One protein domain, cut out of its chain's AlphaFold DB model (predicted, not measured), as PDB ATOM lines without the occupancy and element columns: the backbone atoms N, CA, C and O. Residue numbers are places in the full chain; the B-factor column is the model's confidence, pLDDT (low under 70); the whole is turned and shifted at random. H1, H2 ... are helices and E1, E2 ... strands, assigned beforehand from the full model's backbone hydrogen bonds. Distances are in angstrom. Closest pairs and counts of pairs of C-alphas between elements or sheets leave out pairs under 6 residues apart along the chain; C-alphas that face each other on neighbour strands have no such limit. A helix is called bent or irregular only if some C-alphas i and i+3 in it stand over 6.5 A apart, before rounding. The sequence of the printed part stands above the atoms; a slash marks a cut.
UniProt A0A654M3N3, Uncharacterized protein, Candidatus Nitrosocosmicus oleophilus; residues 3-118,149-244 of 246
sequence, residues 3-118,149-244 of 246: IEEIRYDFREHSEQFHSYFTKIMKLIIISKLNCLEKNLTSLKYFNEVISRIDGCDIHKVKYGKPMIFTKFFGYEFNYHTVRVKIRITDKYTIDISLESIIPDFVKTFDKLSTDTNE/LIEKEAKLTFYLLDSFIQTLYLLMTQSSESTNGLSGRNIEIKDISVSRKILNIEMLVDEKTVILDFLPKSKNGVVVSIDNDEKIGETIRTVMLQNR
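AT A GLANCE: This is residues 3 to 118 and 149 to 244 of the 246 residues of an uncharacterized protein of Candidatus Nitrosocosmicus oleophilus (UniProt A0A654M3N3). One large, twisted sheet of ten strands makes a wall with all five named helices over one face, while its other face bears no named helix. The sheet forks at E7: E5, E6 and E1 continue from one part of that strand, E2, E4 and E3 from another part on the same side, and E8, E9 and E10 on its other side; the sheet curls round H1, and the long H4 crosses H1, touching H2 and H5 as well. The 212 printed residues hold the named elements E1, H1, E2, H2, E3, E4, E5, E6, H3, H4, E7, E8, E9, E10 and H5 in that order. The class is mixed, helices and strands, and the sheet is antiparallel but for the parallel pair E2 and E7. The whole is compact, with a radius of gyration of the C-alphas of 16.7 A, and rounded, spanning 47 by 41 by 29 A.

IN THESE COORDINATES: The strands are E7, residues 187 to 195, 23.4 A long; E8, residues 198 to 205, 21.8 A; E9, residues 208 to 214; E10, residues 222 to 227; E5, residues 82 to 90, 25.2 A; E6, residues 93 to 100, 22.6 A; E1, residues 3 to 9; E2, residues 33 to 36; E4, residues 67 to 72; and E3, residues 56 to 61. The helices are H4, residues 149 to 173, 36.2 A; H1, residues 14 to 32, 28.2 A; H2, residues 40 to 51; H3, residues 103 to 114; and H5, residues 232 to 244. H1 is only just irregular: C-alphas 15 and 18 are 6.8 A apart. C-alpha 3 begins E1 at (98.615, 5.517, -68.704), C-alpha 187 begins E7 at (94.764, 14.750, -55.547), and C-alpha 244 ends H5 at (100.495, 16.168, -33.686).

HOW THE PARTS SIT: In the branched sheet E7 has E5 beside residues 187 to 188 and E2 beside residues 192 to 194 on one side, and E8 on the other side. N 187 and O 86 are 2.9 A apart, within hydrogen-bond range, as are N 34 and O 192 at 2.9 A. E7, E8, E9 and E10 form a meander, each strand the antiparallel neighbour of the one before, in three hairpins, with N 193 to O 200 at 2.9 A, N 201 to O 212 at 2.8 A and N 213 to O 223 at 2.8 A. E5 and E6 form a hairpin, N 85 to O 97 at 2.8 A, and the edge strand E1 is antiparallel to E6, N 6 to O 96 at 2.8 A. E4 is antiparallel to E2, N 35 to O 68 at 2.8 A, and forms a hairpin with the edge strand E3, N 59 to O 69 at 2.9 A. H4 is the hub: it touches H1, closest C-alphas Ile 165 and Thr 22 at 6.3 A, at a steep tilt of 50 degrees; H2, Ala 154 and Val 49 at 5.4 A; and H5, Ser 163 and Met 240 at 5.7 A. H3, over E6 at a height over the sheet of 8.7 A, touches H1, closest C-alphas Ser 113 and Ile 24 at 5.9 A. Every O i to N i+4 pair is within hydrogen-bond range in H2, H4 and H5, against 13 of 15 in H1 and 7 of 8 in H3.

THE WHOLE: The C-alphas of Glu 12 and Lys 38, the two farthest apart, are 50.0 A apart. Residues 119 to 148 are not printed, and C-alphas 118 and 149 are 27.5 A apart across this cut. Of the links that are printed whole, H4 to E7 is long, with 13 residues. The mean pLDDT of the printed part is 89.6; it is under 70 at residue 63, residues 175 to 180, residue 230 and residue 244.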
ATOM      1  N   ILE A   3      99.656   4.958 -69.564       84.12
ATOM      2  CA  ILE A   3      98.615   5.517 -68.704       84.12
ATOM      3  C   ILE A   3      97.739   4.347 -68.281       84.12
ATOM      4  O   ILE A   3      97.221   3.637 -69.143       84.12
ATOM      5  N   GLU A   4      97.588   4.153 -66.979       87.88
ATOM      6  CA  GLU A   4      96.688   3.159 -66.403       87.88
ATOM      7  C   GLU A   4      95.774   3.821 -65.374       87.88
ATOM      8  O   GLU A   4      96.205   4.650 -64.570       87.88
ATOM      9  N   GLU A   5      94.499   3.451 -65.411       90.44
ATOM     10  CA  GLU A   5      93.521   3.786 -64.384       90.44
ATOM     11  C   GLU A   5      93.157   2.498 -63.658       90.44
ATOM     12  O   GLU A   5      92.645   1.554 -64.265       90.44
ATOM     13  N   ILE A   6      93.454   2.447 -62.365       91.25
ATOM     14  CA  ILE A   6      93.272   1.259 -61.540       91.25
ATOM     15  C   ILE A   6      92.325   1.612 -60.402       91.25
ATOM     16  O   ILE A   6      92.527   2.593 -59.686       91.25
ATOM     17  N   ARG A   7      91.285   0.796 -60.228       93.00
ATOM     18  CA  ARG A   7      90.366   0.885 -59.095       93.00
ATOM     19  C   ARG A   7      90.674  -0.229 -58.114       93.00
ATOM     20  O   ARG A   7      90.600  -1.400 -58.479       93.00
ATOM     21  N   TYR A   8      90.922   0.145 -56.867       92.94
ATOM     22  CA  TYR A   8      91.046  -0.799 -55.768       92.94
ATOM     23  C   TYR A   8      89.839  -0.663 -54.846       92.94
ATOM     24  O   TYR A   8      89.503   0.433 -54.387       92.94
ATOM     25  N   ASP A   9      89.180  -1.789 -54.598       93.94
ATOM     26  CA  ASP A   9      87.973  -1.884 -53.790       93.94
ATOM     27  C   ASP A   9      88.249  -2.736 -52.551       93.94
ATOM     28  O   ASP A   9      88.500  -3.935 -52.651       93.94
ATOM     29  N   PHE A  10      88.209  -2.096 -51.385       93.94
ATOM     30  CA  PHE A  10      88.496  -2.714 -50.093       93.94
ATOM     31  C   PHE A  10      87.230  -2.926 -49.258       93.94
ATOM     32  O   PHE A  10      87.326  -3.097 -48.047       93.94
ATOM     33  N   ARG A  11      86.026  -2.916 -49.849       93.00
ATOM     34  CA  ARG A  11      84.775  -3.093 -49.081       93.00
ATOM     35  C   ARG A  11      84.724  -4.402 -48.285       93.00
ATOM     36  O   ARG A  11      84.185  -4.407 -47.184       93.00
ATOM     37  N   GLU A  12      85.312  -5.475 -48.809       92.81
ATOM     38  CA  GLU A  12      85.396  -6.777 -48.125       92.81
ATOM     39  C   GLU A  12      86.528  -6.843 -47.082       92.81
ATOM     40  O   GLU A  12      86.472  -7.662 -46.168       92.81
ATOM     41  N   HIS A  13      87.519  -5.949 -47.183       92.38
ATOM     42  CA  HIS A  13      88.736  -5.912 -46.363       92.38
ATOM     43  C   HIS A  13      89.068  -4.480 -45.921       92.38
ATOM     44  O   HIS A  13      90.165  -3.958 -46.151       92.38
ATOM     45  N   SER A  14      88.084  -3.806 -45.320       91.94
ATOM     46  CA  SER A  14      88.161  -2.374 -44.990       91.94
ATOM     47  C   SER A  14      89.327  -2.019 -44.059       91.94
ATOM     48  O   SER A  14      89.855  -0.908 -44.111       91.94
ATOM     49  N   GLU A  15      89.776  -2.978 -43.249       91.94
ATOM     50  CA  GLU A  15      90.928  -2.872 -42.359       91.94
ATOM     51  C   GLU A  15      92.251  -2.644 -43.106       91.94
ATOM     52  O   GLU A  15      93.176  -2.051 -42.552       91.94
ATOM     53  N   GLN A  16      92.339  -3.057 -44.373       91.88
ATOM     54  CA  GLN A  16      93.547  -2.916 -45.190       91.88
ATOM     55  C   GLN A  16      93.634  -1.552 -45.883       91.88
ATOM     56  O   GLN A  16      94.728  -1.121 -46.252       91.88
ATOM     57  N   PHE A  17      92.508  -0.843 -46.026       93.88
ATOM     58  CA  PHE A  17      92.420   0.385 -46.818       93.88
ATOM     59  C   PHE A  17      93.368   1.480 -46.326       93.88
ATOM     60  O   PHE A  17      94.049   2.124 -47.121       93.88
ATOM     61  N   HIS A  18      93.453   1.662 -45.006       93.94
ATOM     62  CA  HIS A  18      94.339   2.659 -44.416       93.94
ATOM     63  C   HIS A  18      95.816   2.355 -44.705       93.94
ATOM     64  O   HIS A  18      96.545   3.225 -45.179       93.94
ATOM     65  N   SER A  19      96.238   1.105 -44.483       93.69
ATOM     66  CA  SER A  19      97.612   0.662 -44.754       93.69
ATOM     67  C   SER A  19      97.967   0.823 -46.236       93.69
ATOM     68  O   SER A  19      99.010   1.390 -46.574       93.69
ATOM     69  N   TYR A  20      97.051   0.426 -47.125       94.00
ATOM     70  CA  TYR A  20      97.205   0.597 -48.567       94.00
ATOM     71  C   TYR A  20      97.341   2.075 -48.966       94.00
ATOM     72  O   TYR A  20      98.273   2.441 -49.686       94.00
ATOM     73  N   PHE A  21      96.468   2.949 -48.450       95.06
ATOM     74  CA  PHE A  21      96.535   4.391 -48.697       95.06
ATOM     75  C   PHE A  21      97.883   4.969 -48.258       95.06
ATOM     76  O   PHE A  21      98.558   5.651 -49.033       95.06
ATOM     77  N   THR A  22      98.314   4.659 -47.032       95.19
ATOM     78  CA  THR A  22      99.606   5.106 -46.505       95.19
ATOM     79  C   THR A  22     100.753   4.644 -47.394       95.19
ATOM     80  O   THR A  22     101.657   5.426 -47.693       95.19
ATOM     81  N   LYS A  23     100.710   3.398 -47.869       93.94
ATOM     82  CA  LYS A  23     101.728   2.842 -48.756       93.94
ATOM     83  C   LYS A  23     101.799   3.569 -50.098       93.94
ATOM     84  O   LYS A  23     102.888   3.973 -50.508       93.94
ATOM     85  N   ILE A  24     100.658   3.781 -50.753       94.81
ATOM     86  CA  ILE A  24     100.571   4.540 -52.007       94.81
ATOM     87  C   ILE A  24     101.145   5.942 -51.828       94.81
ATOM     88  O   ILE A  24     101.984   6.371 -52.619       94.81
ATOM     89  N   MET A  25     100.765   6.637 -50.757       96.38
ATOM     90  CA  MET A  25     101.264   7.985 -50.503       96.38
ATOM     91  C   MET A  25     102.781   8.021 -50.303       96.38
ATOM     92  O   MET A  25     103.440   8.911 -50.841       96.38
ATOM     93  N   LYS A  26     103.357   7.035 -49.605       95.81
ATOM     94  CA  LYS A  26     104.817   6.890 -49.480       95.81
ATOM     95  C   LYS A  26     105.487   6.708 -50.846       95.81
ATOM     96  O   LYS A  26     106.470   7.392 -51.118       95.81
ATOM     97  N   LEU A  27     104.948   5.847 -51.718       93.38
ATOM     98  CA  LEU A  27     105.471   5.653 -53.082       93.38
ATOM     99  C   LEU A  27     105.432   6.951 -53.894       93.38
ATOM    100  O   LEU A  27     106.426   7.310 -54.528       93.38
ATOM    101  N   ILE A  28     104.310   7.677 -53.836       94.81
ATOM    102  CA  ILE A  28     104.157   8.968 -54.515       94.81
ATOM    103  C   ILE A  28     105.215   9.948 -54.000       94.81
ATOM    104  O   ILE A  28     105.955  10.514 -54.801       94.81
ATOM    105  N   ILE A  29     105.355  10.097 -52.679       96.06
ATOM    106  CA  ILE A  29     106.334  11.004 -52.063       96.06
ATOM    107  C   ILE A  29     107.764  10.659 -52.500       96.06
ATOM    108  O   ILE A  29     108.492  11.534 -52.972       96.06
ATOM    109  N   ILE A  30     108.155   9.384 -52.415       94.75
ATOM    110  CA  ILE A  30     109.482   8.899 -52.827       94.75
ATOM    111  C   ILE A  30     109.767   9.254 -54.290       94.75
ATOM    112  O   ILE A  30     110.858   9.738 -54.600       94.75
ATOM    113  N   SER A  31     108.776   9.082 -55.170       93.12
ATOM    114  CA  SER A  31     108.909   9.366 -56.605       93.12
ATOM    115  C   SER A  31     109.067  10.853 -56.947       93.12
ATOM    116  O   SER A  31     109.469  11.185 -58.062       93.12
ATOM    117  N   LYS A  32     108.756  11.755 -56.005       95.50
ATOM    118  CA  LYS A  32     108.764  13.213 -56.208       95.50
ATOM    119  C   LYS A  32     109.889  13.943 -55.484       95.50
ATOM    120  O   LYS A  32     110.180  15.085 -55.832       95.50
ATOM    121  N   LEU A  33     110.552  13.284 -54.534       96.00
ATOM    122  CA  LEU A  33     111.655  13.848 -53.762       96.00
ATOM    123  C   LEU A  33     112.843  14.270 -54.641       96.00
ATOM    124  O   LEU A  33     113.415  13.471 -55.389       96.00
ATOM    125  N   ASN A  34     113.248  15.533 -54.509       95.50
ATOM    126  CA  ASN A  34     114.414  16.085 -55.190       95.50
ATOM    127  C   ASN A  34     115.071  17.255 -54.444       95.50
ATOM    128  O   ASN A  34     114.563  17.790 -53.457       95.50
ATOM    129  N   CYS A  35     116.245  17.652 -54.927       94.69
ATOM    130  CA  CYS A  35     117.023  18.764 -54.401       94.69
ATOM    131  C   CYS A  35     117.870  19.413 -55.504       94.69
ATOM    132  O   CYS A  35     118.437  18.744 -56.370       94.69
ATOM    133  N   LEU A  36     118.038  20.735 -55.434       91.12
ATOM    134  CA  LEU A  36     119.046  21.437 -56.231       91.12
ATOM    135  C   LEU A  36     120.446  21.163 -55.667       91.12
ATOM    136  O   LEU A  36     120.691  21.381 -54.482       91.12
ATOM    137  N   GLU A  37     121.403  20.779 -56.516       86.44
ATOM    138  CA  GLU A  37     122.760  20.423 -56.062       86.44
ATOM    139  C   GLU A  37     123.542  21.620 -55.493       86.44
ATOM    140  O   GLU A  37     124.407  21.466 -54.634       86.44
ATOM    141  N   LYS A  38     123.244  22.840 -55.956       84.75
ATOM    142  CA  LYS A  38     124.069  24.032 -55.690       84.75
ATOM    143  C   LYS A  38     124.169  24.425 -54.212       84.75
ATOM    144  O   LYS A  38     125.057  25.195 -53.858       84.75
ATOM    145  N   ASN A  39     123.249  23.969 -53.365       85.25
ATOM    146  CA  ASN A  39     123.236  24.303 -51.946       85.25
ATOM    147  C   ASN A  39     123.728  23.106 -51.124       85.25
ATOM    148  O   ASN A  39     122.991  22.140 -50.937       85.25
ATOM    149  N   LEU A  40     124.952  23.198 -50.591       88.50
ATOM    150  CA  LEU A  40     125.576  22.118 -49.819       88.50
ATOM    151  C   LEU A  40     124.752  21.716 -48.585       88.50
ATOM    152  O   LEU A  40     124.675  20.537 -48.253       88.50
ATOM    153  N   THR A  41     124.112  22.675 -47.913       89.50
ATOM    154  CA  THR A  41     123.259  22.400 -46.751       89.50
ATOM    155  C   THR A  41     122.011  21.621 -47.153       89.50
ATOM    156  O   THR A  41     121.662  20.655 -46.478       89.50
ATOM    157  N   SER A  42     121.357  22.012 -48.253       89.88
ATOM    158  CA  SER A  42     120.234  21.255 -48.815       89.88
ATOM    159  C   SER A  42     120.664  19.862 -49.249       89.88
ATOM    160  O   SER A  42     119.952  18.914 -48.964       89.88
ATOM    161  N   LEU A  43     121.832  19.729 -49.880       92.00
ATOM    162  CA  LEU A  43     122.360  18.445 -50.328       92.00
ATOM    163  C   LEU A  43     122.631  17.497 -49.156       92.00
ATOM    164  O   LEU A  43     122.154  16.368 -49.160       92.00
ATOM    165  N   LYS A  44     123.344  17.962 -48.121       92.75
ATOM    166  CA  LYS A  44     123.588  17.169 -46.905       92.75
ATOM    167  C   LYS A  44     122.276  16.746 -46.244       92.75
ATOM    168  O   LYS A  44     122.133  15.597 -45.848       92.75
ATOM    169  N   TYR A  45     121.318  17.667 -46.159       94.06
ATOM    170  CA  TYR A  45     120.006  17.389 -45.587       94.06
ATOM    171  C   TYR A  45     119.189  16.402 -46.430       94.06
ATOM    172  O   TYR A  45     118.612  15.471 -45.886       94.06
ATOM    173  N   PHE A  46     119.174  16.568 -47.752       95.31
ATOM    174  CA  PHE A  46     118.502  15.661 -48.678       95.31
ATOM    175  C   PHE A  46     119.099  14.257 -48.597       95.31
ATOM    176  O   PHE A  46     118.354  13.295 -48.465       95.31
ATOM    177  N   ASN A  47     120.429  14.137 -48.576       94.06
ATOM    178  CA  ASN A  47     121.103  12.849 -48.403       94.06
ATOM    179  C   ASN A  47     120.705  12.168 -47.091       94.06
ATOM    180  O   ASN A  47     120.482  10.963 -47.089       94.06
ATOM    181  N   GLU A  48     120.578  12.931 -46.004       94.31
ATOM    182  CA  GLU A  48     120.112  12.405 -44.717       94.31
ATOM    183  C   GLU A  48     118.631  11.992 -44.744       94.31
ATOM    184  O   GLU A  48     118.239  11.028 -44.096       94.31
ATOM    185  N   VAL A  49     117.780  12.699 -45.491       94.81
ATOM    186  CA  VAL A  49     116.383  12.283 -45.681       94.81
ATOM    187  C   VAL A  49     116.325  10.987 -46.494       94.81
ATOM    188  O   VAL A  49     115.626  10.060 -46.099       94.81
ATOM    189  N   ILE A  50     117.077  10.888 -47.591       95.25
ATOM    190  CA  ILE A  50     117.067   9.713 -48.473       95.25
ATOM    191  C   ILE A  50     117.675   8.476 -47.802       95.25
ATOM    192  O   ILE A  50     117.109   7.394 -47.932       95.25
ATOM    193  N   SER A  51     118.760   8.619 -47.032       93.44
ATOM    194  CA  SER A  51     119.416   7.496 -46.333       93.44
ATOM    195  C   SER A  51     118.511   6.783 -45.320       93.44
ATOM    196  O   SER A  51     118.760   5.631 -44.964       93.44
ATOM    197  N   ARG A  52     117.449   7.463 -44.872       93.31
ATOM    198  CA  ARG A  52     116.438   6.960 -43.938       93.31
ATOM    199  C   ARG A  52     115.292   6.213 -44.617       93.31
ATOM    200  O   ARG A  52     114.376   5.777 -43.919       93.31
ATOM    201  N   ILE A  53     115.285   6.096 -45.943       94.38
ATOM    202  CA  ILE A  53     114.255   5.373 -46.695       94.38
ATOM    203  C   ILE A  53     114.872   4.083 -47.230       94.38
ATOM    204  O   ILE A  53     115.824   4.107 -48.009       94.38
ATOM    205  N   ASP A  54     114.336   2.939 -46.812       91.12
ATOM    206  CA  ASP A  54     114.862   1.652 -47.252       91.12
ATOM    207  C   ASP A  54     114.664   1.459 -48.757       91.12
ATOM    208  O   ASP A  54     113.579   1.672 -49.286       91.12
ATOM    209  N   GLY A  55     115.726   1.036 -49.449       89.50
ATOM    210  CA  GLY A  55     115.702   0.843 -50.901       89.50
ATOM    211  C   GLY A  55     115.852   2.134 -51.708       89.50
ATOM    212  O   GLY A  55     115.770   2.068 -52.936       89.50
ATOM    213  N   CYS A  56     116.082   3.281 -51.057       92.94
ATOM    214  CA  CYS A  56     116.363   4.540 -51.736       92.94
ATOM    215  C   CYS A  56     117.857   4.865 -51.802       92.94
ATOM    216  O   CYS A  56     118.582   4.775 -50.816       92.94
ATOM    217  N   ASP A  57     118.255   5.367 -52.962       93.62
ATOM    218  CA  ASP A  57     119.531   6.005 -53.250       93.62
ATOM    219  C   ASP A  57     119.277   7.377 -53.892       93.62
ATOM    220  O   ASP A  57     118.140   7.779 -54.154       93.62
ATOM    221  N   ILE A  58     120.352   8.102 -54.192       94.12
ATOM    222  CA  ILE A  58     120.293   9.336 -54.976       94.12
ATOM    223  C   ILE A  58     120.888   9.126 -56.363       94.12
ATOM    224  O   ILE A  58     121.835   8.363 -56.550       94.12
ATOM    225  N   HIS A  59     120.385   9.869 -57.340       92.88
ATOM    226  CA  HIS A  59     121.031   9.999 -58.640       92.88
ATOM    227  C   HIS A  59     120.961  11.449 -59.120       92.88
ATOM    228  O   HIS A  59     120.162  12.258 -58.645       92.88
ATOM    229  N   LYS A  60     121.861  11.797 -60.039       91.50
ATOM    230  CA  LYS A  60     122.069  13.169 -60.492       91.50
ATOM    231  C   LYS A  60     121.660  13.317 -61.947       91.50
ATOM    232  O   LYS A  60     122.169  12.612 -62.812       91.50
ATOM    233  N   VAL A  61     120.845  14.326 -62.219       88.25
ATOM    234  CA  VAL A  61     120.396  14.683 -63.563       88.25
ATOM    235  C   VAL A  61     120.954  16.057 -63.932       88.25
ATOM    236  O   VAL A  61     120.877  17.019 -63.163       88.25
ATOM    237  N   LYS A  62     121.556  16.153 -65.122       81.94
ATOM    238  CA  LYS A  62     122.176  17.378 -65.649       81.94
ATOM    239  C   LYS A  62     121.448  17.854 -66.911       81.94
ATOM    240  O   LYS A  62     122.005  17.801 -68.001       81.94
ATOM    241  N   TYR A  63     120.224  18.351 -66.751       68.19
ATOM    242  CA  TYR A  63     119.532  19.128 -67.784       68.19
ATOM    243  C   TYR A  63     119.329  20.552 -67.255       68.19
ATOM    244  O   TYR A  63     118.486  20.798 -66.398       68.19
ATOM    245  N   GLY A  64     120.170  21.494 -67.690       79.94
ATOM    246  CA  GLY A  64     120.196  22.848 -67.126       79.94
ATOM    247  C   GLY A  64     120.886  22.908 -65.757       79.94
ATOM    248  O   GLY A  64     122.075  22.601 -65.644       79.94
ATOM    249  N   LYS A  65     120.178  23.351 -64.707       82.94
ATOM    250  CA  LYS A  65     120.743  23.377 -63.344       82.94
ATOM    251  C   LYS A  65     120.867  21.935 -62.830       82.94
ATOM    252  O   LYS A  65     119.878  21.216 -62.889       82.94
ATOM    253  N   PRO A  66     122.030  21.512 -62.306       87.31
ATOM    254  CA  PRO A  66     122.171  20.168 -61.764       87.31
ATOM    255  C   PRO A  66     121.192  19.900 -60.619       87.31
ATOM    256  O   PRO A  66     121.102  20.680 -59.661       87.31
ATOM    257  N   MET A  67     120.481  18.788 -60.744       90.94
ATOM    258  CA  MET A  67     119.450  18.342 -59.820       90.94
ATOM    259  C   MET A  67     119.734  16.932 -59.348       90.94
ATOM    260  O   MET A  67     120.340  16.131 -60.063       90.94
ATOM    261  N   ILE A  68     119.305  16.647 -58.128       93.81
ATOM    262  CA  ILE A  68     119.451  15.347 -57.495       93.81
ATOM    263  C   ILE A  68     118.053  14.855 -57.172       93.81
ATOM    264  O   ILE A  68     117.246  15.598 -56.617       93.81
ATOM    265  N   PHE A  69     117.789  13.616 -57.544       93.94
ATOM    266  CA  PHE A  69     116.502  12.964 -57.395       93.94
ATOM    267  C   PHE A  69     116.678  11.626 -56.686       93.94
ATOM    268  O   PHE A  69     117.775  11.053 -56.652       93.94
ATOM    269  N   THR A  70     115.580  11.112 -56.151       93.88
ATOM    270  CA  THR A  70     115.543   9.776 -55.563       93.88
ATOM    271  C   THR A  70     115.652   8.696 -56.633       93.88
ATOM    272  O   THR A  70     115.076   8.794 -57.719       93.88
ATOM    273  N   LYS A  71     116.380   7.635 -56.308       92.31
ATOM    274  CA  LYS A  71     116.360   6.351 -56.998       92.31
ATOM    275  C   LYS A  71     115.777   5.324 -56.035       92.31
ATOM    276  O   LYS A  71     116.290   5.209 -54.933       92.31
ATOM    277  N   PHE A  72     114.736   4.592 -56.409       90.44
ATOM    278  CA  PHE A  72     114.080   3.624 -55.520       90.44
ATOM    279  C   PHE A  72     114.104   2.232 -56.136       90.44
ATOM    280  O   PHE A  72     113.622   2.056 -57.252       90.44
ATOM    281  N   PHE A  73     114.701   1.254 -55.452       87.38
ATOM    282  CA  PHE A  73     114.887  -0.118 -55.950       87.38
ATOM    283  C   PHE A  73     115.400  -0.185 -57.402       87.38
ATOM    284  O   PHE A  73     114.965  -1.009 -58.201       87.38
ATOM    285  N   GLY A  74     116.327   0.710 -57.757       86.12
ATOM    286  CA  GLY A  74     116.907   0.784 -59.101       86.12
ATOM    287  C   GLY A  74     116.198   1.728 -60.079       86.12
ATOM    288  O   GLY A  74     116.803   2.072 -61.092       86.12
ATOM    289  N   TYR A  75     114.989   2.204 -59.773       87.56
ATOM    290  CA  TYR A  75     114.231   3.123 -60.627       87.56
ATOM    291  C   TYR A  75     114.612   4.574 -60.364       87.56
ATOM    292  O   TYR A  75     114.498   5.063 -59.243       87.56
ATOM    293  N   GLU A  76     115.072   5.257 -61.405       90.19
ATOM    294  CA  GLU A  76     115.522   6.647 -61.357       90.19
ATOM    295  C   GLU A  76     114.366   7.592 -61.691       90.19
ATOM    296  O   GLU A  76     113.809   7.540 -62.788       90.19
ATOM    297  N   PHE A  77     113.994   8.445 -60.734       88.88
ATOM    298  CA  PHE A  77     112.912   9.410 -60.904       88.88
ATOM    299  C   PHE A  77     113.395  10.804 -61.309       88.88
ATOM    300  O   PHE A  77     114.467  11.265 -60.949       88.88
ATOM    301  N   ASN A  78     112.541  11.532 -62.010       87.06
ATOM    302  CA  ASN A  78     112.625  12.967 -62.240       87.06
ATOM    303  C   ASN A  78     111.203  13.549 -62.320       87.06
ATOM    304  O   ASN A  78     110.220  12.806 -62.275       87.06
ATOM    305  N   TYR A  79     111.084  14.866 -62.504       80.38
ATOM    306  CA  TYR A  79     109.794  15.571 -62.583       80.38
ATOM    307  C   TYR A  79     108.765  14.945 -63.531       80.38
ATOM    308  O   TYR A  79     107.568  14.988 -63.256       80.38
ATOM    309  N   HIS A  80     109.228  14.365 -64.638       83.06
ATOM    310  CA  HIS A  80     108.391  13.843 -65.717       83.06
ATOM    311  C   HIS A  80     108.292  12.320 -65.706       83.06
ATOM    312  O   HIS A  80     107.689  11.744 -66.606       83.06
ATOM    313  N   THR A  81     108.915  11.650 -64.733       83.94
ATOM    314  CA  THR A  81     109.010  10.188 -64.776       83.94
ATOM    315  C   THR A  81     107.662   9.542 -64.523       83.94
ATOM    316  O   THR A  81     107.278   8.627 -65.245       83.94
ATOM    317  N   VAL A  82     106.960  10.047 -63.509       89.12
ATOM    318  CA  VAL A  82     105.714   9.487 -62.998       89.12
ATOM    319  C   VAL A  82     104.777  10.618 -62.613       89.12
ATOM    320  O   VAL A  82     105.189  11.596 -61.987       89.12
ATOM    321  N   ARG A  83     103.502  10.458 -62.925       92.88
ATOM    322  CA  ARG A  83     102.401  11.271 -62.438       92.88
ATOM    323  C   ARG A  83     101.358  10.335 -61.847       92.88
ATOM    324  O   ARG A  83     100.955   9.379 -62.497       92.88
ATOM    325  N   VAL A  84     100.954  10.609 -60.611       93.25
ATOM    326  CA  VAL A  84      99.959   9.804 -59.897       93.25
ATOM    327  C   VAL A  84      98.859  10.728 -59.415       93.25
ATOM    328  O   VAL A  84      99.132  11.654 -58.649       93.25
ATOM    329  N   LYS A  85      97.630  10.474 -59.859       95.88
ATOM    330  CA  LYS A  85      96.428  11.079 -59.292       95.88
ATOM    331  C   LYS A  85      95.677  10.032 -58.496       95.88
ATOM    332  O   LYS A  85      95.508   8.911 -58.967       95.88
ATOM    333  N   ILE A  86      95.203  10.416 -57.322       96.81
ATOM    334  CA  ILE A  86      94.369   9.567 -56.480       96.81
ATOM    335  C   ILE A  86      93.027  10.240 -56.222       96.81
ATOM    336  O   ILE A  86      92.948  11.463 -56.082       96.81
ATOM    337  N   ARG A  87      91.974   9.431 -56.131       96.12
ATOM    338  CA  ARG A  87      90.631   9.874 -55.756       96.12
ATOM    339  C   ARG A  87      89.950   8.782 -54.945       96.12
ATOM    340  O   ARG A  87      89.832   7.655 -55.410       96.12
ATOM    341  N   ILE A  88      89.459   9.116 -53.755       94.31
ATOM    342  CA  ILE A  88      88.597   8.214 -52.981       94.31
ATOM    343  C   ILE A  88      87.157   8.455 -53.434       94.31
ATOM    344  O   ILE A  88      86.639   9.558 -53.262       94.31
ATOM    345  N   THR A  89      86.538   7.456 -54.066       88.88
ATOM    346  CA  THR A  89      85.177   7.563 -54.632       88.88
ATOM    347  C   THR A  89      84.084   7.075 -53.688       88.88
ATOM    348  O   THR A  89      82.935   7.473 -53.837       88.88
ATOM    349  N   ASP A  90      84.438   6.200 -52.750       83.94
ATOM    350  CA  ASP A  90      83.573   5.673 -51.693       83.94
ATOM    351  C   ASP A  90      84.448   5.337 -50.471       83.94
ATOM    352  O   ASP A  90      85.675   5.322 -50.578       83.94
ATOM    353  N   LYS A  91      83.847   5.049 -49.311       81.50
ATOM    354  CA  LYS A  91      84.501   4.899 -47.997       81.50
ATOM    355  C   LYS A  91      85.749   3.996 -47.992       81.50
ATOM    356  O   LYS A  91      86.637   4.224 -47.175       81.50
ATOM    357  N   TYR A  92      85.824   3.012 -48.894       91.94
ATOM    358  CA  TYR A  92      86.939   2.060 -49.023       91.94
ATOM    359  C   TYR A  92      87.335   1.786 -50.484       91.94
ATOM    360  O   TYR A  92      87.869   0.724 -50.800       91.94
ATOM    361  N   THR A  93      87.045   2.718 -51.392       93.94
ATOM    362  CA  THR A  93      87.355   2.569 -52.820       93.94
ATOM    363  C   THR A  93      88.221   3.732 -53.273       93.94
ATOM    364  O   THR A  93      87.841   4.897 -53.119       93.94
ATOM    365  N   ILE A  94      89.379   3.412 -53.848       95.00
ATOM    366  CA  ILE A  94      90.343   4.384 -54.363       95.00
ATOM    367  C   ILE A  94      90.586   4.136 -55.852       95.00
ATOM    368  O   ILE A  94      90.921   3.028 -56.271       95.00
ATOM    369  N   ASP A  95      90.422   5.194 -56.639       95.56
ATOM    370  CA  ASP A  95      90.826   5.256 -58.036       95.56
ATOM    371  C   ASP A  95      92.235   5.863 -58.103       95.56
ATOM    372  O   ASP A  95      92.492   6.924 -57.520       95.56
ATOM    373  N   ILE A  96      93.143   5.205 -58.821       95.12
ATOM    374  CA  ILE A  96      94.513   5.659 -59.069       95.12
ATOM    375  C   ILE A  96      94.703   5.808 -60.577       95.12
ATOM    376  O   ILE A  96      94.576   4.839 -61.320       95.12
ATOM    377  N   SER A  97      95.036   7.014 -61.028       94.56
ATOM    378  CA  SER A  97      95.482   7.275 -62.397       94.56
ATOM    379  C   SER A  97      96.997   7.438 -62.389       94.56
ATOM    380  O   SER A  97      97.529   8.341 -61.735       94.56
ATOM    381  N   LEU A  98      97.690   6.540 -63.081       92.00
ATOM    382  CA  LEU A  98      99.142   6.470 -63.142       92.00
ATOM    383  C   LEU A  98      99.609   6.702 -64.577       92.00
ATOM    384  O   LEU A  98      99.332   5.910 -65.471       92.00
ATOM    385  N   GLU A  99     100.367   7.769 -64.782       91.19
ATOM    386  CA  GLU A  99     101.020   8.088 -66.046       91.19
ATOM    387  C   GLU A  99     102.538   8.016 -65.851       91.19
ATOM    388  O   GLU A  99     103.094   8.631 -64.943       91.19
ATOM    389  N   SER A 100     103.228   7.245 -66.691       87.44
ATOM    390  CA  SER A 100     104.680   7.076 -66.607       87.44
ATOM    391  C   SER A 100     105.327   7.068 -67.986       87.44
ATOM    392  O   SER A 100     104.843   6.439 -68.937       87.44
ATOM    393  N   ILE A 101     106.480   7.728 -68.107       86.56
ATOM    394  CA  ILE A 101     107.321   7.611 -69.308       86.56
ATOM    395  C   ILE A 101     108.115   6.300 -69.321       86.56
ATOM    396  O   ILE A 101     108.515   5.869 -70.398       86.56
ATOM    397  N   ILE A 102     108.301   5.664 -68.155       80.12
ATOM    398  CA  ILE A 102     108.918   4.341 -67.995       80.12
ATOM    399  C   ILE A 102     107.798   3.290 -68.064       80.12
ATOM    400  O   ILE A 102     107.039   3.172 -67.097       80.12
ATOM    401  N   PRO A 103     107.665   2.521 -69.162       73.25
ATOM    402  CA  PRO A 103     106.540   1.600 -69.339       73.25
ATOM    403  C   PRO A 103     106.457   0.529 -68.242       73.25
ATOM    404  O   PRO A 103     105.377   0.247 -67.733       73.25
ATOM    405  N   ASP A 104     107.601  -0.008 -67.815       79.88
ATOM    406  CA  ASP A 104     107.662  -1.060 -66.790       79.88
ATOM    407  C   ASP A 104     107.434  -0.541 -65.365       79.88
ATOM    408  O   ASP A 104     107.155  -1.319 -64.446       79.88
ATOM    409  N   PHE A 105     107.521   0.778 -65.162       78.19
ATOM    410  CA  PHE A 105     107.279   1.362 -63.851       78.19
ATOM    411  C   PHE A 105     105.815   1.232 -63.441       78.19
ATOM    412  O   PHE A 105     105.555   1.035 -62.265       78.19
ATOM    413  N   VAL A 106     104.868   1.272 -64.382       80.25
ATOM    414  CA  VAL A 106     103.435   1.157 -64.069       80.25
ATOM    415  C   VAL A 106     103.130  -0.194 -63.414       80.25
ATOM    416  O   VAL A 106     102.628  -0.245 -62.294       80.25
ATOM    417  N   LYS A 107     103.599  -1.286 -64.031       83.06
ATOM    418  CA  LYS A 107     103.523  -2.647 -63.467       83.06
ATOM    419  C   LYS A 107     104.261  -2.777 -62.139       83.06
ATOM    420  O   LYS A 107     103.835  -3.500 -61.245       83.06
ATOM    421  N   THR A 108     105.402  -2.104 -62.013       83.06
ATOM    422  CA  THR A 108     106.185  -2.130 -60.776       83.06
ATOM    423  C   THR A 108     105.479  -1.373 -59.659       83.06
ATOM    424  O   THR A 108     105.469  -1.851 -58.532       83.06
ATOM    425  N   PHE A 109     104.874  -0.224 -59.952       84.44
ATOM    426  CA  PHE A 109     104.091   0.552 -59.003       84.44
ATOM    427  C   PHE A 109     102.887  -0.248 -58.523       84.44
ATOM    428  O   PHE A 109     102.681  -0.321 -57.320       84.44
ATOM    429  N   ASP A 110     102.155  -0.900 -59.430       82.81
ATOM    430  CA  ASP A 110     101.043  -1.791 -59.076       82.81
ATOM    431  C   ASP A 110     101.508  -2.974 -58.208       82.81
ATOM    432  O   ASP A 110     100.942  -3.264 -57.154       82.81
ATOM    433  N   LYS A 111     102.631  -3.610 -58.561       85.88
ATOM    434  CA  LYS A 111     103.226  -4.661 -57.724       85.88
ATOM    435  C   LYS A 111     103.625  -4.141 -56.337       85.88
ATOM    436  O   LYS A 111     103.394  -4.805 -55.333       85.88
ATOM    437  N   LEU A 112     104.257  -2.971 -56.271       83.06
ATOM    438  CA  LEU A 112     104.689  -2.366 -55.013       83.06
ATOM    439  C   LEU A 112     103.503  -1.880 -54.184       83.06
ATOM    440  O   LEU A 112     103.581  -1.954 -52.964       83.06
ATOM    441  N   SER A 113     102.423  -1.404 -54.798       80.62
ATOM    442  CA  SER A 113     101.226  -0.969 -54.080       80.62
ATOM    443  C   SER A 113     100.467  -2.145 -53.476       80.62
ATOM    444  O   SER A 113      99.987  -2.037 -52.352       80.62
ATOM    445  N   THR A 114     100.409  -3.272 -54.187       80.06
ATOM    446  CA  THR A 114      99.691  -4.487 -53.774       80.06
ATOM    447  C   THR A 114     100.497  -5.419 -52.867       80.06
ATOM    448  O   THR A 114      99.913  -6.274 -52.207       80.06
ATOM    449  N   ASP A 115     101.822  -5.264 -52.796       79.19
ATOM    450  CA  ASP A 115     102.660  -6.029 -51.866       79.19
ATOM    451  C   ASP A 115     102.203  -5.795 -50.404       79.19
ATOM    452  O   ASP A 115     101.833  -4.688 -50.011       79.19
ATOM    453  N   THR A 116     102.238  -6.825 -49.564       72.75
ATOM    454  CA  THR A 116     101.929  -6.717 -48.131       72.75
ATOM    455  C   THR A 116     103.076  -6.109 -47.321       72.75
ATOM    456  O   THR A 116     102.877  -5.722 -46.173       72.75
ATOM    457  N   ASN A 117     104.281  -6.022 -47.891       76.94
ATOM    458  CA  ASN A 117     105.438  -5.432 -47.222       76.94
ATOM    459  C   ASN A 117     105.271  -3.920 -47.034       76.94
ATOM    460  O   ASN A 117     104.969  -3.194 -47.985       76.94
ATOM    461  N   GLU A 118     105.536  -3.427 -45.824       79.62
ATOM    462  CA  GLU A 118     105.544  -1.994 -45.541       79.62
ATOM    463  C   GLU A 118     106.754  -1.289 -46.166       79.62
ATOM    464  O   GLU A 118     107.857  -1.831 -46.263       79.62
ATOM    465  N   LEU A 149     122.243  17.587 -35.520       88.25
ATOM    466  CA  LEU A 149     121.139  18.501 -35.789       88.25
ATOM    467  C   LEU A 149     120.433  18.173 -37.115       88.25
ATOM    468  O   LEU A 149     119.205  18.184 -37.164       88.25
ATOM    469  N   ILE A 150     121.187  17.860 -38.175       89.56
ATOM    470  CA  ILE A 150     120.640  17.426 -39.471       89.56
ATOM    471  C   ILE A 150     119.847  16.121 -39.321       89.56
ATOM    472  O   ILE A 150     118.716  16.056 -39.795       89.56
ATOM    473  N   GLU A 151     120.381  15.135 -38.601       89.94
ATOM    474  CA  GLU A 151     119.699  13.866 -38.319       89.94
ATOM    475  C   GLU A 151     118.377  14.088 -37.569       89.94
ATOM    476  O   GLU A 151     117.338  13.532 -37.931       89.94
ATOM    477  N   LYS A 152     118.387  14.943 -36.537       90.94
ATOM    478  CA  LYS A 152     117.177  15.302 -35.786       90.94
ATOM    479  C   LYS A 152     116.141  15.986 -36.679       90.94
ATOM    480  O   LYS A 152     114.959  15.659 -36.609       90.94
ATOM    481  N   GLU A 153     116.569  16.930 -37.510       92.50
ATOM    482  CA  GLU A 153     115.693  17.634 -38.452       92.50
ATOM    483  C   GLU A 153     115.139  16.701 -39.536       92.50
ATOM    484  O   GLU A 153     114.005  16.884 -39.971       92.50
ATOM    485  N   ALA A 154     115.901  15.697 -39.972       92.44
ATOM    486  CA  ALA A 154     115.428  14.693 -40.920       92.44
ATOM    487  C   ALA A 154     114.367  13.783 -40.284       92.44
ATOM    488  O   ALA A 154     113.311  13.581 -40.878       92.44
ATOM    489  N   LYS A 155     114.575  13.331 -39.037       92.12
ATOM    490  CA  LYS A 155     113.551  12.596 -38.264       92.12
ATOM    491  C   LYS A 155     112.250  13.387 -38.155       92.12
ATOM    492  O   LYS A 155     111.176  12.846 -38.391       92.12
ATOM    493  N   LEU A 156     112.351  14.676 -37.826       92.69
ATOM    494  CA  LEU A 156     111.197  15.576 -37.755       92.69
ATOM    495  C   LEU A 156     110.478  15.712 -39.100       92.69
ATOM    496  O   LEU A 156     109.253  15.744 -39.111       92.69
ATOM    497  N   THR A 157     111.193  15.711 -40.224       94.62
ATOM    498  CA  THR A 157     110.556  15.679 -41.551       94.62
ATOM    499  C   THR A 157     109.724  14.428 -41.779       94.62
ATOM    500  O   THR A 157     108.616  14.550 -42.292       94.62
ATOM    501  N   PHE A 158     110.185  13.249 -41.359       94.44
ATOM    502  CA  PHE A 158     109.368  12.038 -41.477       94.44
ATOM    503  C   PHE A 158     108.104  12.103 -40.620       94.44
ATOM    504  O   PHE A 158     107.034  11.791 -41.125       94.44
ATOM    505  N   TYR A 159     108.182  12.631 -39.395       92.69
ATOM    506  CA  TYR A 159     106.979  12.876 -38.589       92.69
ATOM    507  C   TYR A 159     105.987  13.829 -39.280       92.69
ATOM    508  O   TYR A 159     104.775  13.639 -39.192       92.69
ATOM    509  N   LEU A 160     106.483  14.852 -39.986       94.88
ATOM    510  CA  LEU A 160     105.637  15.764 -40.764       94.88
ATOM    511  C   LEU A 160     105.027  15.085 -41.996       94.88
ATOM    512  O   LEU A 160     103.858  15.321 -42.285       94.88
ATOM    513  N   LEU A 161     105.785  14.234 -42.691       96.38
ATOM    514  CA  LEU A 161     105.297  13.446 -43.824       96.38
ATOM    515  C   LEU A 161     104.237  12.431 -43.395       96.38
ATOM    516  O   LEU A 161     103.194  12.353 -44.034       96.38
ATOM    517  N   ASP A 162     104.453  11.713 -42.293       95.25
ATOM    518  CA  ASP A 162     103.458  10.795 -41.737       95.25
ATOM    519  C   ASP A 162     102.181  11.560 -41.351       95.25
ATOM    520  O   ASP A 162     101.088  11.184 -41.768       95.25
ATOM    521  N   SER A 163     102.311  12.693 -40.648       94.50
ATOM    522  CA  SER A 163     101.179  13.569 -40.312       94.50
ATOM    523  C   SER A 163     100.428  14.054 -41.557       94.50
ATOM    524  O   SER A 163      99.201  14.058 -41.568       94.50
ATOM    525  N   PHE A 164     101.142  14.402 -42.627       96.81
ATOM    526  CA  PHE A 164     100.550  14.815 -43.898       96.81
ATOM    527  C   PHE A 164      99.756  13.693 -44.569       96.81
ATOM    528  O   PHE A 164      98.617  13.918 -44.977       96.81
ATOM    529  N   ILE A 165     100.313  12.479 -44.629       97.00
ATOM    530  CA  ILE A 165      99.610  11.299 -45.151       97.00
ATOM    531  C   ILE A 165      98.332  11.051 -44.349       97.00
ATOM    532  O   ILE A 165      97.266  10.870 -44.933       97.00
ATOM    533  N   GLN A 166      98.425  11.077 -43.018       95.56
ATOM    534  CA  GLN A 166      97.279  10.865 -42.135       95.56
ATOM    535  C   GLN A 166      96.207  11.937 -42.326       95.56
ATOM    536  O   GLN A 166      95.020  11.632 -42.414       95.56
ATOM    537  N   THR A 167      96.608  13.198 -42.461       95.12
ATOM    538  CA  THR A 167      95.681  14.291 -42.750       95.12
ATOM    539  C   THR A 167      94.975  14.109 -44.088       95.12
ATOM    540  O   THR A 167      93.759  14.281 -44.144       95.12
ATOM    541  N   LEU A 168      95.693  13.744 -45.154       95.75
ATOM    542  CA  LEU A 168      95.063  13.475 -46.446       95.75
ATOM    543  C   LEU A 168      94.099  12.293 -46.361       95.75
ATOM    544  O   LEU A 168      92.977  12.405 -46.841       95.75
ATOM    545  N   TYR A 169      94.491  11.209 -45.689       95.12
ATOM    546  CA  TYR A 169      93.609  10.067 -45.452       95.12
ATOM    547  C   TYR A 169      92.306  10.503 -44.773       95.12
ATOM    548  O   TYR A 169      91.221  10.213 -45.273       95.12
ATOM    549  N   LEU A 170      92.398  11.252 -43.670       93.06
ATOM    550  CA  LEU A 170      91.230  11.742 -42.936       93.06
ATOM    551  C   LEU A 170      90.349  12.640 -43.806       93.06
ATOM    552  O   LEU A 170      89.147  12.416 -43.895       93.06
ATOM    553  N   LEU A 171      90.932  13.628 -44.483       92.94
ATOM    554  CA  LEU A 171      90.171  14.574 -45.298       92.94
ATOM    555  C   LEU A 171      89.522  13.913 -46.520       92.94
ATOM    556  O   LEU A 171      88.440  14.331 -46.929       92.94
ATOM    557  N   MET A 172      90.154  12.896 -47.109       93.62
ATOM    558  CA  MET A 172      89.605  12.177 -48.262       93.62
ATOM    559  C   MET A 172      88.556  11.123 -47.874       93.62
ATOM    560  O   MET A 172      87.727  10.763 -48.709       93.62
ATOM    561  N   THR A 173      88.569  10.633 -46.630       90.81
ATOM    562  CA  THR A 173      87.618   9.617 -46.131       90.81
ATOM    563  C   THR A 173      86.481  10.185 -45.279       90.81
ATOM    564  O   THR A 173      85.520   9.472 -44.986       90.81
ATOM    565  N   GLN A 174      86.553  11.462 -44.893       84.06
ATOM    566  CA  GLN A 174      85.455  12.179 -44.243       84.06
ATOM    567  C   GLN A 174      84.225  12.273 -45.157       84.06
ATOM    568  O   GLN A 174      84.342  12.315 -46.381       84.06
ATOM    569  N   SER A 175      83.029  12.320 -44.560       66.75
ATOM    570  CA  SER A 175      81.787  12.461 -45.322       66.75
ATOM    571  C   SER A 175      81.763  13.776 -46.113       66.75
ATOM    572  O   SER A 175      82.247  14.821 -45.663       66.75
ATOM    573  N   SER A 176      81.151  13.723 -47.298       60.50
ATOM    574  CA  SER A 176      81.057  14.821 -48.271       60.50
ATOM    575  C   SER A 176      80.272  16.051 -47.789       60.50
ATOM    576  O   SER A 176      80.151  17.022 -48.526       60.50
ATOM    577  N   GLU A 177      79.719  16.023 -46.574       59.91
ATOM    578  CA  GLU A 177      78.959  17.131 -45.983       59.91
ATOM    579  C   GLU A 177      79.861  18.236 -45.409       59.91
ATOM    580  O   GLU A 177      79.393  19.339 -45.126       59.91
ATOM    581  N   SER A 178      81.164  17.979 -45.255       61.91
ATOM    582  CA  SER A 178      82.121  19.008 -44.847       61.91
ATOM    583  C   SER A 178      82.565  19.844 -46.054       61.91
ATOM    584  O   SER A 178      83.161  19.335 -47.002       61.91
ATOM    585  N   THR A 179      82.329  21.160 -46.018       61.69
ATOM    586  CA  THR A 179      82.716  22.095 -47.099       61.69
ATOM    587  C   THR A 179      84.222  22.111 -47.387       61.69
ATOM    588  O   THR A 179      84.640  22.536 -48.460       61.69
ATOM    589  N   ASN A 180      85.029  21.616 -46.444       69.50
ATOM    590  CA  ASN A 180      86.488  21.587 -46.519       69.50
ATOM    591  C   ASN A 180      87.045  20.154 -46.673       69.50
ATOM    592  O   ASN A 180      88.249  19.944 -46.523       69.50
ATOM    593  N   GLY A 181      86.185  19.164 -46.940       82.25
ATOM    594  CA  GLY A 181      86.589  17.783 -47.188       82.25
ATOM    595  C   GLY A 181      87.269  17.597 -48.550       82.25
ATOM    596  O   GLY A 181      87.036  18.347 -49.504       82.25
ATOM    597  N   LEU A 182      88.099  16.555 -48.645       90.94
ATOM    598  CA  LEU A 182      88.771  16.121 -49.876       90.94
ATOM    599  C   LEU A 182      88.141  14.855 -50.482       90.94
ATOM    600  O   LEU A 182      88.663  14.304 -51.450       90.94
ATOM    601  N   SER A 183      87.025  14.385 -49.922       90.56
ATOM    602  CA  SER A 183      86.291  13.231 -50.443       90.56
ATOM    603  C   SER A 183      85.837  13.468 -51.884       90.56
ATOM    604  O   SER A 183      85.345  14.547 -52.219       90.56
ATOM    605  N   GLY A 184      86.049  12.480 -52.756       91.38
ATOM    606  CA  GLY A 184      85.715  12.564 -54.180       91.38
ATOM    607  C   GLY A 184      86.607  13.486 -55.021       91.38
ATOM    608  O   GLY A 184      86.458  13.494 -56.244       91.38
ATOM    609  N   ARG A 185      87.544  14.229 -54.415       92.75
ATOM    610  CA  ARG A 185      88.445  15.144 -55.131       92.75
ATOM    611  C   ARG A 185      89.654  14.415 -55.706       92.75
ATOM    612  O   ARG A 185      90.126  13.425 -55.142       92.75
ATOM    613  N   ASN A 186      90.181  14.929 -56.814       95.19
ATOM    614  CA  ASN A 186      91.430  14.441 -57.388       95.19
ATOM    615  C   ASN A 186      92.612  15.101 -56.687       95.19
ATOM    616  O   ASN A 186      92.707  16.329 -56.663       95.19
ATOM    617  N   ILE A 187      93.529  14.287 -56.172       96.88
ATOM    618  CA  ILE A 187      94.764  14.750 -55.547       96.88
ATOM    619  C   ILE A 187      95.966  14.259 -56.345       96.88
ATOM    620  O   ILE A 187      96.082  13.074 -56.647       96.88
ATOM    621  N   GLU A 188      96.883  15.172 -56.643       96.88
ATOM    622  CA  GLU A 188      98.167  14.889 -57.288       96.88
ATOM    623  C   GLU A 188      99.284  15.566 -56.494       96.88
ATOM    624  O   GLU A 188      99.198  16.760 -56.226       96.88
ATOM    625  N   ILE A 189     100.365  14.856 -56.161       96.94
ATOM    626  CA  ILE A 189     101.605  15.507 -55.708       96.94
ATOM    627  C   ILE A 189     102.495  15.694 -56.932       96.94
ATOM    628  O   ILE A 189     102.940  14.721 -57.545       96.94
ATOM    629  N   LYS A 190     102.756  16.950 -57.293       95.00
ATOM    630  CA  LYS A 190     103.547  17.294 -58.476       95.00
ATOM    631  C   LYS A 190     105.034  17.258 -58.195       95.00
ATOM    632  O   LYS A 190     105.782  16.709 -59.008       95.00
ATOM    633  N   ASP A 191     105.429  17.840 -57.066       95.56
ATOM    634  CA  ASP A 191     106.818  18.040 -56.682       95.56
ATOM    635  C   ASP A 191     107.003  17.942 -55.167       95.56
ATOM    636  O   ASP A 191     106.150  18.386 -54.397       95.56
ATOM    637  N   ILE A 192     108.145  17.390 -54.751       96.69
ATOM    638  CA  ILE A 192     108.622  17.488 -53.375       96.69
ATOM    639  C   ILE A 192     110.100  17.867 -53.392       96.69
ATOM    640  O   ILE A 192     110.967  17.024 -53.624       96.69
ATOM    641  N   SER A 193     110.412  19.123 -53.096       95.38
ATOM    642  CA  SER A 193     111.772  19.644 -53.214       95.38
ATOM    643  C   SER A 193     112.355  20.125 -51.886       95.38
ATOM    644  O   SER A 193     111.688  20.729 -51.046       95.38
ATOM    645  N   VAL A 194     113.647  19.858 -51.682       95.62
ATOM    646  CA  VAL A 194     114.402  20.338 -50.519       95.62
ATOM    647  C   VAL A 194     115.144  21.631 -50.848       95.62
ATOM    648  O   VAL A 194     116.056  21.668 -51.678       95.62
ATOM    649  N   SER A 195     114.847  22.692 -50.099       92.19
ATOM    650  CA  SER A 195     115.550  23.976 -50.180       92.19
ATOM    651  C   SER A 195     115.815  24.539 -48.787       92.19
ATOM    652  O   SER A 195     114.903  24.700 -47.992       92.19
ATOM    653  N   ARG A 196     117.079  24.836 -48.454       89.25
ATOM    654  CA  ARG A 196     117.488  25.364 -47.136       89.25
ATOM    655  C   ARG A 196     116.976  24.519 -45.950       89.25
ATOM    656  O   ARG A 196     116.659  25.070 -44.902       89.25
ATOM    657  N   LYS A 197     116.939  23.188 -46.116       89.56
ATOM    658  CA  LYS A 197     116.356  22.203 -45.174       89.56
ATOM    659  C   LYS A 197     114.841  22.319 -44.940       89.56
ATOM    660  O   LYS A 197     114.326  21.807 -43.950       89.56
ATOM    661  N   ILE A 198     114.141  23.010 -45.829       93.12
ATOM    662  CA  ILE A 198     112.683  23.061 -45.896       93.12
ATOM    663  C   ILE A 198     112.269  22.050 -46.959       93.12
ATOM    664  O   ILE A 198     112.850  22.051 -48.047       93.12
ATOM    665  N   LEU A 199     111.298  21.198 -46.642       96.50
ATOM    666  CA  LEU A 199     110.685  20.303 -47.619       96.50
ATOM    667  C   LEU A 199     109.428  20.988 -48.159       96.50
ATOM    668  O   LEU A 199     108.485  21.216 -47.408       96.50
ATOM    669  N   ASN A 200     109.458  21.376 -49.428       97.19
ATOM    670  CA  ASN A 200     108.350  22.024 -50.129       97.19
ATOM    671  C   ASN A 200     107.545  20.921 -50.824       97.19
ATOM    672  O   ASN A 200     108.134  20.124 -51.549       97.19
ATOM    673  N   ILE A 201     106.233  20.865 -50.608       97.75
ATOM    674  CA  ILE A 201     105.314  19.940 -51.284       97.75
ATOM    675  C   ILE A 201     104.388  20.766 -52.169       97.75
ATOM    676  O   ILE A 201     103.573  21.530 -51.654       97.75
ATOM    677  N   GLU A 202     104.494  20.595 -53.485       97.44
ATOM    678  CA  GLU A 202     103.543  21.136 -54.458       97.44
ATOM    679  C   GLU A 202     102.529  20.050 -54.818       97.44
ATOM    680  O   GLU A 202     102.886  18.994 -55.352       97.44
ATOM    681  N   MET A 203     101.253  20.315 -54.554       96.50
ATOM    682  CA  MET A 203     100.154  19.414 -54.880       96.50
ATOM    683  C   MET A 203      99.046  20.129 -55.656       96.50
ATOM    684  O   MET A 203      98.900  21.351 -55.587       96.50
ATOM    685  N   LEU A 204      98.256  19.356 -56.392       96.12
ATOM    686  CA  LEU A 204      97.005  19.789 -56.996       96.12
ATOM    687  C   LEU A 204      95.842  19.133 -56.271       96.12
ATOM    688  O   LEU A 204      95.864  17.924 -56.034       96.12
ATOM    689  N   VAL A 205      94.813  19.927 -55.994       94.56
ATOM    690  CA  VAL A 205      93.488  19.452 -55.604       94.56
ATOM    691  C   VAL A 205      92.496  19.965 -56.635       94.56
ATOM    692  O   VAL A 205      92.311  21.173 -56.757       94.56
ATOM    693  N   ASP A 206      91.922  19.056 -57.426       92.75
ATOM    694  CA  ASP A 206      91.082  19.387 -58.589       92.75
ATOM    695  C   ASP A 206      91.717  20.469 -59.485       92.75
ATOM    696  O   ASP A 206      91.104  21.476 -59.829       92.75
ATOM    697  N   GLU A 207      92.996  20.262 -59.826       91.81
ATOM    698  CA  GLU A 207      93.826  21.162 -60.647       91.81
ATOM    699  C   GLU A 207      94.163  22.527 -60.004       91.81
ATOM    700  O   GLU A 207      94.872  23.335 -60.608       91.81
ATOM    701  N   LYS A 208      93.746  22.783 -58.757       93.62
ATOM    702  CA  LYS A 208      94.160  23.965 -57.987       93.62
ATOM    703  C   LYS A 208      95.422  23.680 -57.185       93.62
ATOM    704  O   LYS A 208      95.505  22.693 -56.460       93.62
ATOM    705  N   THR A 209      96.405  24.564 -57.306       95.19
ATOM    706  CA  THR A 209      97.704  24.413 -56.642       95.19
ATOM    707  C   THR A 209      97.640  24.742 -55.155       95.19
ATOM    708  O   THR A 209      97.165  25.809 -54.764       95.19
ATOM    709  N   VAL A 210      98.216  23.854 -54.352       95.75
ATOM    710  CA  VAL A 210      98.524  24.062 -52.938       95.75
ATOM    711  C   VAL A 210     100.014  23.794 -52.737       95.75
ATOM    712  O   VAL A 210     100.528  22.776 -53.203       95.75
ATOM    713  N   ILE A 211     100.712  24.701 -52.051       96.62
ATOM    714  CA  ILE A 211     102.115  24.515 -51.661       96.62
ATOM    715  C   ILE A 211     102.232  24.540 -50.143       96.62
ATOM    716  O   ILE A 211     101.851  25.522 -49.500       96.62
ATOM    717  N   LEU A 212     102.800  23.469 -49.590       97.06
ATOM    718  CA  LEU A 212     103.072  23.310 -48.165       97.06
ATOM    719  C   LEU A 212     104.578  23.279 -47.910       97.06
ATOM    720  O   LEU A 212     105.302  22.502 -48.527       97.06
ATOM    721  N   ASP A 213     105.027  24.059 -46.934       97.06
ATOM    722  CA  ASP A 213     106.416  24.093 -46.490       97.06
ATOM    723  C   ASP A 213     106.563  23.429 -45.130       97.06
ATOM    724  O   ASP A 213     106.072  23.928 -44.112       97.06
ATOM    725  N   PHE A 214     107.286  22.314 -45.093       96.31
ATOM    726  CA  PHE A 214     107.638  21.633 -43.856       96.31
ATOM    727  C   PHE A 214     108.926  22.217 -43.303       96.31
ATOM    728  O   PHE A 214     109.979  22.234 -43.945       96.31
ATOM    729  N   LEU A 215     108.821  22.695 -42.068       93.62
ATOM    730  CA  LEU A 215     109.831  23.461 -41.357       93.62
ATOM    731  C   LEU A 215     110.197  22.709 -40.072       93.62
ATOM    732  O   LEU A 215     109.702  23.078 -39.006       93.62
ATOM    733  N   PRO A 216     111.083  21.698 -40.116       86.25
ATOM    734  CA  PRO A 216     111.433  20.871 -38.953       86.25
ATOM    735  C   PRO A 216     111.882  21.651 -37.711       86.25
ATOM    736  O   PRO A 216     111.740  21.182 -36.588       86.25
ATOM    737  N   LYS A 217     112.419  22.862 -37.899       86.75
ATOM    738  CA  LYS A 217     112.847  23.758 -36.812       86.75
ATOM    739  C   LYS A 217     111.710  24.547 -36.156       86.75
ATOM    740  O   LYS A 217     111.911  25.138 -35.098       86.75
ATOM    741  N   SER A 218     110.558  24.650 -36.810       84.56
ATOM    742  CA  SER A 218     109.473  25.541 -36.403       84.56
ATOM    743  C   SER A 218     108.521  24.850 -35.434       84.56
ATOM    744  O   SER A 218     108.130  23.707 -35.652       84.56
ATOM    745  N   LYS A 219     108.049  25.588 -34.420       74.00
ATOM    746  CA  LYS A 219     106.994  25.133 -33.498       74.00
ATOM    747  C   LYS A 219     105.723  24.712 -34.248       74.00
ATOM    748  O   LYS A 219     105.108  23.707 -33.912       74.00
ATOM    749  N   ASN A 220     105.376  25.448 -35.306       76.75
ATOM    750  CA  ASN A 220     104.227  25.130 -36.153       76.75
ATOM    751  C   ASN A 220     104.577  24.065 -37.200       76.75
ATOM    752  O   ASN A 220     103.702  23.355 -37.667       76.75
ATOM    753  N   GLY A 221     105.851  23.864 -37.538       86.31
ATOM    754  CA  GLY A 221     106.361  22.783 -38.393       86.31
ATOM    755  C   GLY A 221     105.837  22.707 -39.837       86.31
ATOM    756  O   GLY A 221     106.467  22.048 -40.650       86.31
ATOM    757  N   VAL A 222     104.735  23.382 -40.176       93.00
ATOM    758  CA  VAL A 222     104.129  23.458 -41.508       93.00
ATOM    759  C   VAL A 222     103.563  24.864 -41.753       93.00
ATOM    760  O   VAL A 222     102.966  25.478 -40.855       93.00
ATOM    761  N   VAL A 223     103.768  25.380 -42.961       93.94
ATOM    762  CA  VAL A 223     103.250  26.662 -43.465       93.94
ATOM    763  C   VAL A 223     102.611  26.430 -44.832       93.94
ATOM    764  O   VAL A 223     103.069  25.573 -45.581       93.94
ATOM    765  N   VAL A 224     101.550  27.175 -45.144       93.94
ATOM    766  CA  VAL A 224     100.949  27.208 -46.482       93.94
ATOM    767  C   VAL A 224     101.560  28.382 -47.234       93.94
ATOM    768  O   VAL A 224     101.447  29.525 -46.792       93.94
ATOM    769  N   SER A 225     102.232  28.095 -48.343       90.81
ATOM    770  CA  SER A 225     102.922  29.106 -49.152       90.81
ATOM    771  C   SER A 225     102.089  29.545 -50.353       90.81
ATOM    772  O   SER A 225     102.154  30.706 -50.747       90.81
ATOM    773  N   ILE A 226     101.274  28.641 -50.903       89.00
ATOM    774  CA  ILE A 226     100.278  28.934 -51.941       89.00
ATOM    775  C   ILE A 226      99.015  28.128 -51.634       89.00
ATOM    776  O   ILE A 226      99.105  26.946 -51.310       89.00
ATOM    777  N   ASP A 227      97.853  28.764 -51.769       88.56
ATOM    778  CA  ASP A 227      96.534  28.135 -51.659       88.56
ATOM    779  C   ASP A 227      95.625  28.768 -52.718       88.56
ATOM    780  O   ASP A 227      95.035  29.826 -52.503       88.56
ATOM    781  N   ASN A 228      95.605  28.180 -53.916       85.25
ATOM    782  CA  ASN A 228      94.801  28.696 -55.030       85.25
ATOM    783  C   ASN A 228      93.324  28.266 -54.942       85.25
ATOM    784  O   ASN A 228      92.528  28.650 -55.798       85.25
ATOM    785  N   ASP A 229      92.953  27.464 -53.938       72.88
ATOM    786  CA  ASP A 229      91.563  27.245 -53.538       72.88
ATOM    787  C   ASP A 229      91.259  28.034 -52.255       72.88
ATOM    788  O   ASP A 229      92.175  28.382 -51.515       72.88
ATOM    789  N   GLU A 230      89.988  28.320 -51.964       66.50
ATOM    790  CA  GLU A 230      89.576  29.099 -50.786       66.50
ATOM    791  C   GLU A 230      89.777  28.313 -49.468       66.50
ATOM    792  O   GLU A 230      88.814  28.030 -48.755       66.50
ATOM    793  N   LYS A 231      91.042  28.039 -49.094       86.31
ATOM    794  CA  LYS A 231      91.542  27.486 -47.814       86.31
ATOM    795  C   LYS A 231      91.755  25.965 -47.741       86.31
ATOM    796  O   LYS A 231      91.679  25.397 -46.644       86.31
ATOM    797  N   ILE A 232      92.045  25.276 -48.848       90.44
ATOM    798  CA  ILE A 232      92.376  23.836 -48.784       90.44
ATOM    799  C   ILE A 232      93.721  23.614 -48.100       90.44
ATOM    800  O   ILE A 232      93.814  22.795 -47.182       90.44
ATOM    801  N   GLY A 233      94.749  24.357 -48.508       91.81
ATOM    802  CA  GLY A 233      96.061  24.316 -47.873       91.81
ATOM    803  C   GLY A 233      95.978  24.608 -46.378       91.81
ATOM    804  O   GLY A 233      96.537  23.860 -45.572       91.81
ATOM    805  N   GLU A 234      95.215  25.631 -45.981       92.62
ATOM    806  CA  GLU A 234      95.013  25.943 -44.557       92.62
ATOM    807  C   GLU A 234      94.221  24.864 -43.810       92.62
ATOM    808  O   GLU A 234      94.503  24.599 -42.636       92.62
ATOM    809  N   THR A 235      93.282  24.182 -44.471       92.94
ATOM    810  CA  THR A 235      92.575  23.037 -43.878       92.94
ATOM    811  C   THR A 235      93.539  21.881 -43.618       92.94
ATOM    812  O   THR A 235      93.607  21.391 -42.489       92.94
ATOM    813  N   ILE A 236      94.345  21.497 -44.616       93.56
ATOM    814  CA  ILE A 236      95.371  20.451 -44.473       93.56
ATOM    815  C   ILE A 236      96.321  20.815 -43.329       93.56
ATOM    816  O   ILE A 236      96.523  20.033 -42.400       93.56
ATOM    817  N   ARG A 237      96.846  22.043 -43.333       94.12
ATOM    818  CA  ARG A 237      97.735  22.539 -42.282       94.12
ATOM    819  C   ARG A 237      97.099  22.462 -40.892       94.12
ATOM    820  O   ARG A 237      97.758  22.033 -39.944       94.12
ATOM    821  N   THR A 238      95.842  22.876 -40.754       92.12
ATOM    822  CA  THR A 238      95.129  22.876 -39.468       92.12
ATOM    823  C   THR A 238      94.963  21.459 -38.929       92.12
ATOM    824  O   THR A 238      95.294  21.209 -37.770       92.12
ATOM    825  N   VAL A 239      94.535  20.517 -39.772       92.12
ATOM    826  CA  VAL A 239      94.354  19.112 -39.375       92.12
ATOM    827  C   VAL A 239      95.699  18.459 -39.037       92.12
ATOM    828  O   VAL A 239      95.801  17.754 -38.035       92.12
ATOM    829  N   MET A 240      96.761  18.745 -39.803       92.31
ATOM    830  CA  MET A 240      98.120  18.281 -39.479       92.31
ATOM    831  C   MET A 240      98.553  18.735 -38.081       92.31
ATOM    832  O   MET A 240      99.113  17.954 -37.318       92.31
ATOM    833  N   LEU A 241      98.290  19.995 -37.726       88.75
ATOM    834  CA  LEU A 241      98.648  20.557 -36.421       88.75
ATOM    835  C   LEU A 241      97.837  19.965 -35.264       88.75
ATOM    836  O   LEU A 241      98.382  19.799 -34.173       88.75
ATOM    837  N   GLN A 242      96.564  19.642 -35.495       85.69
ATOM    838  CA  GLN A 242      95.703  18.994 -34.503       85.69
ATOM    839  C   GLN A 242      96.153  17.553 -34.222       85.69
ATOM    840  O   GLN A 242      96.227  17.153 -33.063       85.69
ATOM    841  N   ASN A 243      96.555  16.819 -35.263       73.06
ATOM    842  CA  ASN A 243      96.987  15.421 -35.168       73.06
ATOM    843  C   ASN A 243      98.422  15.229 -34.646       73.06
ATOM    844  O   ASN A 243      98.893  14.102 -34.559       73.06
ATOM    845  N   ARG A 244      99.152  16.298 -34.292       64.75
ATOM    846  CA  ARG A 244     100.495  16.168 -33.686       64.75
ATOM    847  C   ARG A 244     100.486  15.749 -32.215       64.75
ATOM    848  O   ARG A 244     101.554  15.470 -31.676       64.75
TER     849      ARG A 244